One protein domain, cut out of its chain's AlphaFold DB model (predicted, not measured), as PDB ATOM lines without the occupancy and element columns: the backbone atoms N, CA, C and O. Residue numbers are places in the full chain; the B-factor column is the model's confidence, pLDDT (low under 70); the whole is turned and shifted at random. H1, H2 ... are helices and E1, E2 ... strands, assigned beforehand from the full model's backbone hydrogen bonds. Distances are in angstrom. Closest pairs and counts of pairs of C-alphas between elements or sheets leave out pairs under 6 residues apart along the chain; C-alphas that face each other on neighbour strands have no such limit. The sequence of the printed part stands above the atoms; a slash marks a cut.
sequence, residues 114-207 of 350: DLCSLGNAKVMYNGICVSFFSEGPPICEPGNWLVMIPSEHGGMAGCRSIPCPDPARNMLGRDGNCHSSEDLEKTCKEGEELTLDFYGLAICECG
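AT A GLANCE: This is residues 114 to 207 of the 350 residues of the protein "Hypothetical protein" of Notodromas monacha (UniProt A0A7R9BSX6). Two lobes stand side by side along the longest axis, built from four small two-stranded hairpins with much loop between them. One lobe holds the hairpins E3-E4 and E1-E2; the other holds E5-E6 and E7-E8 with the short helix H1, and the turn at residues 197 to 201 points from E7 and E8 toward the first lobe. The 94 printed residues have eight named strands and one named helix, in the order E1 E2 E3 E4 E5 E6 H1 E7 E8, and the four sheets, E1 - E2, E3 - E4, E5 - E6 and E7 - E8, are each antiparallel. The class is mostly strand, though under half of the residues, 41 of 94, are in named elements. The whole is compact, with a radius of gyration of the C-alphas of 14.0 A and spans of 39 by 28 by 25 A.

IN THESE COORDINATES: E3, residues 144 to 149, is 12.7 A long and begins with C-alpha 144 at (58.324, 35.866, -41.685). E4, residues 156 to 161, is 15.2 A long. E1 is residues 122 to 125, with C-alpha 122 at (51.622, 42.927, -28.052), and E2 is residues 128 to 131. E5 is residues 170 to 172, E6 residues 178 to 180 and H1 residues 181 to 185. E7, residues 192 to 196, spans 12.7 A; E8, residues 202 to 206, spans 13.3 A and ends with C-alpha 206 at (34.657, 33.115, -27.762).

HOW THE PARTS SIT: E3 and E4 form a hairpin at 142 degrees, with N 147 and O 158 within hydrogen-bond range at 3.0 A. The closest C-alphas of E1 and E4, Tyr 125 and Ala 157, are 6.3 A apart. E1 and E3 are near each other, with 5 pairs of C-alphas within 10 A. In the hairpin of E1 and E2, N 123 and O 130 are 2.8 A apart. E4 and E5 are apart. In the hairpin of E5 and E6, N 171 and O 179 are 2.9 A apart. The closest C-alphas of E5 and E8, Leu 172 and Ala 202, are 5.8 A apart. Those of H1 and E7, Glu 185 and Leu 194, are 5.6 A apart. In the hairpin of E7 and E8, N 195 and O 203 are 2.9 A apart. In H1 every O i to N i+4 pair is within hydrogen-bond range.

THE WHOLE: The C-alphas of Gly 127 and Glu 190, the two farthest apart, are 40.0 A from each other. The printed part has no cut. The link from E2 to E3, residues 132 to 143, is long. The mean pLDDT of the printed part is 84.3, and residues 114 to 121 and residue 154 are under 70.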
ATOM      1  N   ASP A 114      56.009  44.200 -18.594       55.78
ATOM      2  CA  ASP A 114      54.654  44.324 -18.052       55.78
ATOM      3  C   ASP A 114      53.861  45.430 -18.772       55.78
ATOM      4  O   ASP A 114      52.714  45.220 -19.165       55.78
ATOM      5  N   LEU A 115      54.502  46.577 -19.044       58.50
ATOM      6  CA  LEU A 115      53.893  47.716 -19.743       58.50
ATOM      7  C   LEU A 115      53.553  47.419 -21.209       58.50
ATOM      8  O   LEU A 115      52.576  47.954 -21.730       58.50
ATOM      9  N   CYS A 116      54.301  46.533 -21.871       65.44
ATOM     10  CA  CYS A 116      53.943  46.070 -23.215       65.44
ATOM     11  C   CYS A 116      52.813  45.025 -23.212       65.44
ATOM     12  O   CYS A 116      52.090  44.890 -24.199       65.44
ATOM     13  N   SER A 117      52.640  44.307 -22.099       56.34
ATOM     14  CA  SER A 117      51.652  43.230 -21.952       56.34
ATOM     15  C   SER A 117      50.247  43.732 -21.579       56.34
ATOM     16  O   SER A 117      49.297  42.947 -21.540       56.34
ATOM     17  N   LEU A 118      50.086  45.038 -21.327       51.84
ATOM     18  CA  LEU A 118      48.825  45.702 -20.968       51.84
ATOM     19  C   LEU A 118      47.877  45.877 -22.179       51.84
ATOM     20  O   LEU A 118      47.554  46.980 -22.621       51.84
ATOM     21  N   GLY A 119      47.396  44.740 -22.690       51.16
ATOM     22  CA  GLY A 119      46.352  44.629 -23.710       51.16
ATOM     23  C   GLY A 119      46.825  44.795 -25.160       51.16
ATOM     24  O   GLY A 119      47.944  45.219 -25.446       51.16
ATOM     25  N   ASN A 120      45.918  44.521 -26.105       57.34
ATOM     26  CA  ASN A 120      46.115  44.667 -27.560       57.34
ATOM     27  C   ASN A 120      47.079  43.661 -28.235       57.34
ATOM     28  O   ASN A 120      47.616  43.975 -29.297       57.34
ATOM     29  N   ALA A 121      47.293  42.470 -27.654       69.00
ATOM     30  CA  ALA A 121      48.094  41.383 -28.244       69.00
ATOM     31  C   ALA A 121      49.497  41.828 -28.725       69.00
ATOM     32  O   ALA A 121      49.895  41.601 -29.873       69.00
ATOM     33  N   LYS A 122      50.241  42.484 -27.829       78.38
ATOM     34  CA  LYS A 122      51.622  42.927 -28.052       78.38
ATOM     35  C   LYS A 122      52.609  42.142 -27.198       78.38
ATOM     36  O   LYS A 122      52.242  41.548 -26.189       78.38
ATOM     37  N   VAL A 123      53.870  42.162 -27.616       79.81
ATOM     38  CA  VAL A 123      54.986  41.516 -26.930       79.81
ATOM     39  C   VAL A 123      56.261  42.349 -27.073       79.81
ATOM     40  O   VAL A 123      56.453  43.052 -28.070       79.81
ATOM     41  N   MET A 124      57.141  42.285 -26.071       80.44
ATOM     42  CA  MET A 124      58.471  42.885 -26.171       80.44
ATOM     43  C   MET A 124      59.345  42.055 -27.107       80.44
ATOM     44  O   MET A 124      59.550  40.861 -26.888       80.44
ATOM     45  N   TYR A 125      59.905  42.706 -28.119       85.38
ATOM     46  CA  TYR A 125      60.822  42.101 -29.073       85.38
ATOM     47  C   TYR A 125      61.938  43.098 -29.399       85.38
ATOM     48  O   TYR A 125      61.670  44.237 -29.766       85.38
ATOM     49  N   ASN A 126      63.200  42.700 -29.206       85.25
ATOM     50  CA  ASN A 126      64.384  43.551 -29.410       85.25
ATOM     51  C   ASN A 126      64.310  44.948 -28.744       85.25
ATOM     52  O   ASN A 126      64.812  45.931 -29.283       85.25
ATOM     53  N   GLY A 127      63.689  45.038 -27.560       79.06
ATOM     54  CA  GLY A 127      63.566  46.281 -26.786       79.06
ATOM     55  C   GLY A 127      62.432  47.221 -27.218       79.06
ATOM     56  O   GLY A 127      62.288  48.288 -26.629       79.06
ATOM     57  N   ILE A 128      61.613  46.835 -28.200       82.12
ATOM     58  CA  ILE A 128      60.405  47.565 -28.609       82.12
ATOM     59  C   ILE A 128      59.146  46.721 -28.378       82.12
ATOM     60  O   ILE A 128      59.195  45.492 -28.387       82.12
ATOM     61  N   CYS A 129      58.010  47.388 -28.172       83.00
ATOM     62  CA  CYS A 129      56.715  46.736 -27.993       83.00
ATOM     63  C   CYS A 129      56.000  46.590 -29.345       83.00
ATOM     64  O   CYS A 129      55.717  47.592 -30.007       83.00
ATOM     65  N   VAL A 130      55.722  45.353 -29.764       83.94
ATOM     66  CA  VAL A 130      55.292  45.014 -31.133       83.94
ATOM     67  C   VAL A 130      54.065  44.106 -31.090       83.94
ATOM     68  O   VAL A 130      53.993  43.211 -30.255       83.94
ATOM     69  N   SER A 131      53.095  44.310 -31.984       84.56
ATOM     70  CA  SER A 131      51.935  43.414 -32.104       84.56
ATOM     71  C   SER A 131      52.337  42.035 -32.634       84.56
ATOM     72  O   SER A 131      53.183  41.934 -33.530       84.56
ATOM     73  N   PHE A 132      51.688  40.978 -32.142       83.06
ATOM     74  CA  PHE A 132      51.785  39.654 -32.761       83.06
ATOM     75  C   PHE A 132      51.362  39.685 -34.239       83.06
ATOM     76  O   PHE A 132      50.623  40.566 -34.678       83.06
ATOM     77  N   PHE A 133      51.890  38.732 -35.006       85.12
ATOM     78  CA  PHE A 133      51.709  38.578 -36.454       85.12
ATOM     79  C   PHE A 133      52.248  39.739 -37.308       85.12
ATOM     80  O   PHE A 133      52.018  39.764 -38.512       85.12
ATOM     81  N   SER A 134      53.015  40.673 -36.727       87.06
ATOM     82  CA  SER A 134      53.699  41.726 -37.492       87.06
ATOM     83  C   SER A 134      54.641  41.114 -38.535       87.06
ATOM     84  O   SER A 134      55.593  40.414 -38.180       87.06
ATOM     85  N   GLU A 135      54.374  41.383 -39.813       86.75
ATOM     86  CA  GLU A 135      55.142  40.877 -40.956       86.75
ATOM     87  C   GLU A 135      56.265  41.831 -41.385       86.75
ATOM     88  O   GLU A 135      56.070  43.044 -41.487       86.75
ATOM     89  N   GLY A 136      57.415  41.264 -41.757       75.12
ATOM     90  CA  GLY A 136      58.448  41.974 -42.514       75.12
ATOM     91  C   GLY A 136      59.182  43.120 -41.785       75.12
ATOM     92  O   GLY A 136      59.055  43.300 -40.567       75.12
ATOM     93  N   PRO A 137      60.046  43.865 -42.509       79.00
ATOM     94  CA  PRO A 137      60.968  44.814 -41.885       79.00
ATOM     95  C   PRO A 137      60.249  46.047 -41.309       79.00
ATOM     96  O   PRO A 137      59.342  46.573 -41.956       79.00
ATOM     97  N   PRO A 138      60.675  46.575 -40.144       84.56
ATOM     98  CA  PRO A 138      61.915  46.255 -39.427       84.56
ATOM     99  C   PRO A 138      61.804  45.104 -38.408       84.56
ATOM    100  O   PRO A 138      62.772  44.856 -37.694       84.56
ATOM    101  N   ILE A 139      60.656  44.427 -38.300       90.06
ATOM    102  CA  ILE A 139      60.410  43.418 -37.255       90.06
ATOM    103  C   ILE A 139      60.993  42.056 -37.648       90.06
ATOM    104  O   ILE A 139      61.772  41.472 -36.898       90.06
ATOM    105  N   CYS A 140      60.645  41.571 -38.836       91.56
ATOM    106  CA  CYS A 140      61.076  40.283 -39.374       91.56
ATOM    107  C   CYS A 140      61.586  40.425 -40.816       91.56
ATOM    108  O   CYS A 140      61.473  41.478 -41.439       91.56
ATOM    109  N   GLU A 141      62.157  39.368 -41.387       92.06
ATOM    110  CA  GLU A 141      62.414  39.338 -42.834       92.06
ATOM    111  C   GLU A 141      61.096  39.120 -43.614       92.06
ATOM    112  O   GLU A 141      60.151  38.555 -43.060       92.06
ATOM    113  N   PRO A 142      60.984  39.545 -44.888       90.94
ATOM    114  CA  PRO A 142      59.776  39.324 -45.689       90.94
ATOM    115  C   PRO A 142      59.383  37.839 -45.773       90.94
ATOM    116  O   PRO A 142      60.224  36.990 -46.058       90.94
ATOM    117  N   GLY A 143      58.103  37.527 -45.544       88.44
ATOM    118  CA  GLY A 143      57.600  36.146 -45.451       88.44
ATOM    119  C   GLY A 143      57.742  35.503 -44.062       88.44
ATOM    120  O   GLY A 143      57.266  34.383 -43.859       88.44
ATOM    121  N   ASN A 144      58.346  36.211 -43.101       92.38
ATOM    122  CA  ASN A 144      58.324  35.866 -41.685       92.38
ATOM    123  C   ASN A 144      57.440  36.851 -40.892       92.38
ATOM    124  O   ASN A 144      57.393  38.048 -41.189       92.38
ATOM    125  N   TRP A 145      56.795  36.335 -39.846       91.44
ATOM    126  CA  TRP A 145      55.936  37.070 -38.909       91.44
ATOM    127  C   TRP A 145      56.379  36.874 -37.449       91.44
ATOM    128  O   TRP A 145      57.014  35.867 -37.116       91.44
ATOM    129  N   LEU A 146      56.057  37.832 -36.577       90.81
ATOM    130  CA  LEU A 146      56.368  37.760 -35.144       90.81
ATOM    131  C   LEU A 146      55.342  36.902 -34.384       90.81
ATOM    132  O   LEU A 146      54.165  37.253 -34.317       90.81
ATOM    133  N   VAL A 147      55.789  35.806 -33.767       90.19
ATOM    134  CA  VAL A 147      54.952  34.873 -32.982       90.19
ATOM    135  C   VAL A 147      55.659  34.445 -31.695       90.19
ATOM    136  O   VAL A 147      56.865  34.640 -31.540       90.19
ATOM    137  N   MET A 148      54.929  33.810 -30.776       87.00
ATOM    138  CA  MET A 148      55.546  32.993 -29.734       87.00
ATOM    139  C   MET A 148      56.141  31.725 -30.359       87.00
ATOM    140  O   MET A 148      55.479  30.978 -31.082       87.00
ATOM    141  N   ILE A 149      57.406  31.466 -30.049       87.25
ATOM    142  CA  ILE A 149      58.120  30.228 -30.351       87.25
ATOM    143  C   ILE A 149      58.241  29.446 -29.033       87.25
ATOM    144  O   ILE A 149      58.753  30.008 -28.059       87.25
ATOM    145  N   PRO A 150      57.781  28.181 -28.953       85.25
ATOM    146  CA  PRO A 150      57.913  27.368 -27.746       85.25
ATOM    147  C   PRO A 150      59.366  27.249 -27.269       85.25
ATOM    148  O   PRO A 150      60.292  27.096 -28.062       85.25
ATOM    149  N   SER A 151      59.553  27.314 -25.953       80.12
ATOM    150  CA  SER A 151      60.851  27.287 -25.271       80.12
ATOM    151  C   SER A 151      60.671  26.657 -23.893       80.12
ATOM    152  O   SER A 151      59.586  26.761 -23.315       80.12
ATOM    153  N   GLU A 152      61.731  26.059 -23.344       74.94
ATOM    154  CA  GLU A 152      61.749  25.393 -22.028       74.94
ATOM    155  C   GLU A 152      61.222  26.279 -20.883       74.94
ATOM    156  O   GLU A 152      60.717  25.771 -19.886       74.94
ATOM    157  N   HIS A 153      61.296  27.604 -21.048       72.12
ATOM    158  CA  HIS A 153      60.938  28.612 -20.048       72.12
ATOM    159  C   HIS A 153      59.599  29.329 -20.334       72.12
ATOM    160  O   HIS A 153      59.393  30.448 -19.876       72.12
ATOM    161  N   GLY A 154      58.686  28.707 -21.095       60.66
ATOM    162  CA  GLY A 154      57.340  29.252 -21.366       60.66
ATOM    163  C   GLY A 154      57.170  29.968 -22.712       60.66
ATOM    164  O   GLY A 154      56.162  30.632 -22.934       60.66
ATOM    165  N   GLY A 155      58.127  29.804 -23.629       77.25
ATOM    166  CA  GLY A 155      58.121  30.438 -24.951       77.25
ATOM    167  C   GLY A 155      58.875  31.771 -25.016       77.25
ATOM    168  O   GLY A 155      59.183  32.386 -24.001       77.25
ATOM    169  N   MET A 156      59.213  32.199 -26.231       81.81
ATOM    170  CA  MET A 156      59.876  33.478 -26.517       81.81
ATOM    171  C   MET A 156      59.281  34.125 -27.770       81.81
ATOM    172  O   MET A 156      58.905  33.416 -28.702       81.81
ATOM    173  N   ALA A 157      59.221  35.455 -27.824       88.69
ATOM    174  CA  ALA A 157      58.837  36.165 -29.042       88.69
ATOM    175  C   ALA A 157      59.941  36.047 -30.103       88.69
ATOM    176  O   ALA A 157      61.109  36.321 -29.819       88.69
ATOM    177  N   GLY A 158      59.582  35.669 -31.329       91.00
ATOM    178  CA  GLY A 158      60.539  35.556 -32.423       91.00
ATOM    179  C   GLY A 158      59.893  35.437 -33.798       91.00
ATOM    180  O   GLY A 158      58.711  35.119 -33.939       91.00
ATOM    181  N   CYS A 159      60.688  35.705 -34.829       94.00
ATOM    182  CA  CYS A 159      60.253  35.572 -36.212       94.00
ATOM    183  C   CYS A 159      60.180  34.098 -36.625       94.00
ATOM    184  O   CYS A 159      61.158  33.360 -36.494       94.00
ATOM    185  N   ARG A 160      59.042  33.685 -37.185       93.00
ATOM    186  CA  ARG A 160      58.859  32.383 -37.847       93.00
ATOM    187  C   ARG A 160      58.384  32.604 -39.279       93.00
ATOM    188  O   ARG A 160      57.762  33.625 -39.556       93.00
ATOM    189  N   SER A 161      58.608  31.644 -40.168       92.75
ATOM    190  CA  SER A 161      57.953  31.649 -41.475       92.75
ATOM    191  C   SER A 161      56.434  31.576 -41.327       92.75
ATOM    192  O   SER A 161      55.901  30.881 -40.450       92.75
ATOM    193  N   ILE A 162      55.738  32.298 -42.205       91.31
ATOM    194  CA  ILE A 162      54.294  32.152 -42.385       91.31
ATOM    195  C   ILE A 162      54.050  30.723 -42.908       91.31
ATOM    196  O   ILE A 162      54.633  30.346 -43.928       91.31
ATOM    197  N   PRO A 163      53.256  29.888 -42.211       90.88
ATOM    198  CA  PRO A 163      53.250  28.444 -42.452       90.88
ATOM    199  C   PRO A 163      52.474  28.014 -43.703       90.88
ATOM    200  O   PRO A 163      52.736  26.935 -44.231       90.88
ATOM    201  N   CYS A 164      51.521  28.829 -44.168       92.56
ATOM    202  CA  CYS A 164      50.574  28.457 -45.216       92.56
ATOM    203  C   CYS A 164      50.653  29.390 -46.437       92.56
ATOM    204  O   CYS A 164      50.798  30.603 -46.268       92.56
ATOM    205  N   PRO A 165      50.535  28.862 -47.674       86.94
ATOM    206  CA  PRO A 165      50.428  29.687 -48.875       86.94
ATOM    207  C   PRO A 165      49.138  30.514 -48.861       86.94
ATOM    208  O   PRO A 165      48.074  29.967 -48.590       86.94
ATOM    209  N   ASP A 166      49.223  31.799 -49.216       84.88
ATOM    210  CA  ASP A 166      48.099  32.751 -49.156       84.88
ATOM    211  C   ASP A 166      47.454  32.808 -47.747       84.88
ATOM    212  O   ASP A 166      46.352  32.289 -47.549       84.88
ATOM    213  N   PRO A 167      48.128  33.416 -46.745       80.44
ATOM    214  CA  PRO A 167      47.659  33.448 -45.351       80.44
ATOM    215  C   PRO A 167      46.336  34.206 -45.154       80.44
ATOM    216  O   PRO A 167      45.681  34.042 -44.131       80.44
ATOM    217  N   ALA A 168      45.906  34.999 -46.144       78.56
ATOM    218  CA  ALA A 168      44.582  35.620 -46.169       78.56
ATOM    219  C   ALA A 168      43.447  34.623 -46.491       78.56
ATOM    220  O   ALA A 168      42.274  34.980 -46.389       78.56
ATOM    221  N   ARG A 169      43.784  33.391 -46.904       84.25
ATOM    222  CA  ARG A 169      42.837  32.310 -47.223       84.25
ATOM    223  C   ARG A 169      43.125  30.983 -46.535       84.25
ATOM    224  O   ARG A 169      42.183  30.227 -46.339       84.25
ATOM    225  N   ASN A 170      44.381  30.667 -46.216       89.88
ATOM    226  CA  ASN A 170      44.755  29.381 -45.627       89.88
ATOM    227  C   ASN A 170      45.505  29.579 -44.309       89.88
ATOM    228  O   ASN A 170      46.497  30.306 -44.261       89.88
ATOM    229  N   MET A 171      45.072  28.887 -43.259       91.19
ATOM    230  CA  MET A 171      45.650  28.988 -41.916       91.19
ATOM    231  C   MET A 171      46.101  27.618 -41.404       91.19
ATOM    232  O   MET A 171      45.571  26.582 -41.807       91.19
ATOM    233  N   LEU A 172      47.097  27.615 -40.513       93.12
ATOM    234  CA  LEU A 172      47.653  26.394 -39.931       93.12
ATOM    235  C   LEU A 172      46.743  25.887 -38.807       93.12
ATOM    236  O   LEU A 172      46.656  26.511 -37.750       93.12
ATOM    237  N   GLY A 173      46.079  24.757 -39.033       90.94
ATOM    238  CA  GLY A 173      45.246  24.095 -38.035       90.94
ATOM    239  C   GLY A 173      46.066  23.403 -36.942       90.94
ATOM    240  O   GLY A 173      47.248  23.093 -37.104       90.94
ATOM    241  N   ARG A 174      45.408  23.092 -35.817       86.88
ATOM    242  CA  ARG A 174      45.992  22.325 -34.693       86.88
ATOM    243  C   ARG A 174      46.434  20.899 -35.078       86.88
ATOM    244  O   ARG A 174      47.207  20.289 -34.348       86.88
ATOM    245  N   ASP A 175      45.969  20.371 -36.208       89.56
ATOM    246  CA  ASP A 175      46.417  19.098 -36.784       89.56
ATOM    247  C   ASP A 175      47.758  19.197 -37.541       89.56
ATOM    248  O   ASP A 175      48.300  18.174 -37.957       89.56
ATOM    249  N   GLY A 176      48.300  20.409 -37.707       90.50
ATOM    250  CA  GLY A 176      49.553  20.673 -38.415       90.50
ATOM    251  C   GLY A 176      49.405  20.862 -39.928       90.50
ATOM    252  O   GLY A 176      50.423  20.985 -40.609       90.50
ATOM    253  N   ASN A 177      48.178  20.907 -40.459       93.12
ATOM    254  CA  ASN A 177      47.914  21.115 -41.885       93.12
ATOM    255  C   ASN A 177      47.370  22.524 -42.166       93.12
ATOM    256  O   ASN A 177      46.804  23.182 -41.294       93.12
ATOM    257  N   CYS A 178      47.520  22.984 -43.408       95.12
ATOM    258  CA  CYS A 178      46.890  24.215 -43.877       95.12
ATOM    259  C   CYS A 178      45.471  23.926 -44.375       95.12
ATOM    260  O   CYS A 178      45.300  23.149 -45.316       95.12
ATOM    261  N   HIS A 179      44.478  24.586 -43.782       94.69
ATOM    262  CA  HIS A 179      43.064  24.517 -44.177       94.69
ATOM    263  C   HIS A 179      42.587  25.891 -44.640       94.69
ATOM    264  O   HIS A 179      43.201  26.900 -44.284       94.69
ATOM    265  N   SER A 180      41.490  25.950 -45.400       93.94
ATOM    266  CA  SER A 180      40.890  27.243 -45.744       93.94
ATOM    267  C   SER A 180      40.303  27.909 -44.493       93.94
ATOM    268  O   SER A 180      39.771  27.228 -43.610       93.94
ATOM    269  N   SER A 181      40.382  29.237 -44.408       88.25
ATOM    270  CA  SER A 181      39.762  30.005 -43.323       88.25
ATOM    271  C   SER A 181      38.254  29.764 -43.270       88.25
ATOM    272  O   SER A 181      37.721  29.519 -42.195       88.25
ATOM    273  N   GLU A 182      37.586  29.708 -44.426       90.00
ATOM    274  CA  GLU A 182      36.151  29.427 -44.505       90.00
ATOM    275  C   GLU A 182      35.778  28.041 -43.946       90.00
ATOM    276  O   GLU A 182      34.674  27.861 -43.448       90.00
ATOM    277  N   ASP A 183      36.614  27.009 -44.101       92.25
ATOM    278  CA  ASP A 183      36.306  25.653 -43.607       92.25
ATOM    279  C   ASP A 183      36.624  25.493 -42.112       92.25
ATOM    280  O   ASP A 183      35.932  24.758 -41.402       92.25
ATOM    281  N   LEU A 184      37.611  26.241 -41.612       87.44
ATOM    282  CA  LEU A 184      37.871  26.377 -40.178       87.44
ATOM    283  C   LEU A 184      36.760  27.182 -39.481       87.44
ATOM    284  O   LEU A 184      36.295  26.777 -38.420       87.44
ATOM    285  N   GLU A 185      36.263  28.253 -40.102       88.25
ATOM    286  CA  GLU A 185      35.134  29.059 -39.610       88.25
ATOM    287  C   GLU A 185      33.862  28.204 -39.467       88.25
ATOM    288  O   GLU A 185      33.244  28.186 -38.405       88.25
ATOM    289  N   LYS A 186      33.549  27.375 -40.476       91.25
ATOM    290  CA  LYS A 186      32.466  26.363 -40.433       91.25
ATOM    291  C   LYS A 186      32.654  25.285 -39.347       91.25
ATOM    292  O   LYS A 186      31.729  24.507 -39.111       91.25
ATOM    293  N   THR A 187      33.836  25.195 -38.732       92.31
ATOM    294  CA  THR A 187      34.168  24.224 -37.673       92.31
ATOM    295  C   THR A 187      34.024  24.819 -36.262       92.31
ATOM    296  O   THR A 187      33.878  24.061 -35.298       92.31
ATOM    297  N   CYS A 188      34.014  26.149 -36.121       89.94
ATOM    298  CA  CYS A 188      33.741  26.826 -34.850       89.94
ATOM    299  C   CYS A 188      32.253  26.728 -34.459       89.94
ATOM    300  O   CYS A 188      31.375  26.558 -35.308       89.94
ATOM    301  N   LYS A 189      31.954  26.786 -33.154       92.25
ATOM    302  CA  LYS A 189      30.575  26.695 -32.637       92.25
ATOM    303  C   LYS A 189      29.870  28.054 -32.619       92.25
ATOM    304  O   LYS A 189      30.474  29.103 -32.794       92.25
ATOM    305  N   GLU A 190      28.570  28.033 -32.336       89.25
ATOM    306  CA  GLU A 190      27.802  29.249 -32.059       89.25
ATOM    307  C   GLU A 190      28.435  30.055 -30.903       89.25
ATOM    308  O   GLU A 190      28.787  29.502 -29.853       89.25
ATOM    309  N   GLY A 191      28.618  31.359 -31.139       86.62
ATOM    310  CA  GLY A 191      29.313  32.289 -30.245       86.62
ATOM    311  C   GLY A 191      30.847  32.211 -30.274       86.62
ATOM    312  O   GLY A 191      31.494  32.996 -29.577       86.62
ATOM    313  N   GLU A 192      31.438  31.290 -31.039       88.38
ATOM    314  CA  GLU A 192      32.881  31.236 -31.287       88.38
ATOM    315  C   GLU A 192      33.251  31.989 -32.578       88.38
ATOM    316  O   GLU A 192      32.471  32.052 -33.527       88.38
ATOM    317  N   GLU A 193      34.455  32.555 -32.611       85.69
ATOM    318  CA  GLU A 193      35.051  33.278 -33.737       85.69
ATOM    319  C   GLU A 193      36.404  32.625 -34.077       85.69
ATOM    320  O   GLU A 193      37.103  32.131 -33.186       85.69
ATOM    321  N   LEU A 194      36.769  32.578 -35.365       87.88
ATOM    322  CA  LEU A 194      38.040  31.998 -35.808       87.88
ATOM    323  C   LEU A 194      39.177  33.013 -35.612       87.88
ATOM    324  O   LEU A 194      39.245  34.020 -36.317       87.88
ATOM    325  N   THR A 195      40.092  32.726 -34.689       84.94
ATOM    326  CA  THR A 195      41.231  33.587 -34.342       84.94
ATOM    327  C   THR A 195      42.570  32.875 -34.576       84.94
ATOM    328  O   THR A 195      42.631  31.683 -34.894       84.94
ATOM    329  N   LEU A 196      43.671  33.623 -34.445       86.00
ATOM    330  CA  LEU A 196      45.022  33.069 -34.371       86.00
ATOM    331  C   LEU A 196      45.520  33.137 -32.928       86.00
ATOM    332  O   LEU A 196      45.538  34.215 -32.332       86.00
ATOM    333  N   ASP A 197      45.986  32.008 -32.395       84.69
ATOM    334  CA  ASP A 197      46.659  31.975 -31.099       84.69
ATOM    335  C   ASP A 197      48.037  32.658 -31.163       84.69
ATOM    336  O   ASP A 197      48.590  32.902 -32.238       84.69
ATOM    337  N   PHE A 198      48.649  32.944 -30.011       84.88
ATOM    338  CA  PHE A 198      49.963  33.603 -29.963       84.88
ATOM    339  C   PHE A 198      51.096  32.803 -30.643       84.88
ATOM    340  O   PHE A 198      52.157  33.363 -30.917       84.88
ATOM    341  N   TYR A 199      50.886  31.518 -30.949       86.50
ATOM    342  CA  TYR A 199      51.796  30.668 -31.720       86.50
ATOM    343  C   TYR A 199      51.484  30.683 -33.228       86.50
ATOM    344  O   TYR A 199      52.165  29.996 -33.994       86.50
ATOM    345  N   GLY A 200      50.501  31.454 -33.694       86.88
ATOM    346  CA  GLY A 200      50.085  31.522 -35.096       86.88
ATOM    347  C   GLY A 200      49.400  30.245 -35.590       86.88
ATOM    348  O   GLY A 200      49.620  29.855 -36.740       86.88
ATOM    349  N   LEU A 201      48.641  29.574 -34.717       87.75
ATOM    350  CA  LEU A 201      47.727  28.481 -35.057       87.75
ATOM    351  C   LEU A 201      46.288  28.999 -35.109       87.75
ATOM    352  O   LEU A 201      45.887  29.796 -34.264       87.75
ATOM    353  N   ALA A 202      45.496  28.503 -36.056       90.12
ATOM    354  CA  ALA A 202      44.067  28.782 -36.105       90.12
ATOM    355  C   ALA A 202      43.327  28.048 -34.977       90.12
ATOM    356  O   ALA A 202      43.441  26.823 -34.836       90.12
ATOM    357  N   ILE A 203      42.554  28.799 -34.194       86.19
ATOM    358  CA  ILE A 203      41.725  28.297 -33.096       86.19
ATOM    359  C   ILE A 203      40.344  28.964 -33.112       86.19
ATOM    360  O   ILE A 203      40.164  30.036 -33.676       86.19
ATOM    361  N   CYS A 204      39.367  28.316 -32.481       88.12
ATOM    362  CA  CYS A 204      38.068  28.917 -32.192       88.12
ATOM    363  C   CYS A 204      38.092  29.437 -30.751       88.12
ATOM    364  O   CYS A 204      38.322  28.654 -29.822       88.12
ATOM    365  N   GLU A 205      37.855  30.731 -30.562       85.75
ATOM    366  CA  GLU A 205      37.726  31.382 -29.250       85.75
ATOM    367  C   GLU A 205      36.330  31.991 -29.107       85.75
ATOM    368  O   GLU A 205      35.620  32.131 -30.096       85.75
ATOM    369  N   CYS A 206      35.906  32.363 -27.896       89.31
ATOM    370  CA  CYS A 206      34.657  33.115 -27.762       89.31
ATOM    371  C   CYS A 206      34.781  34.464 -28.474       89.31
ATOM    372  O   CYS A 206      35.703  35.228 -28.187       89.31
ATOM    373  N   GLY A 207      33.833  34.761 -29.365       87.50
ATOM    374  CA  GLY A 207      33.805  36.024 -30.092       87.50
ATOM    375  C   GLY A 207      33.645  37.228 -29.162       87.50
ATOM    376  O   GLY A 207      33.296  37.111 -27.982       87.50
TER     377      GLY A 207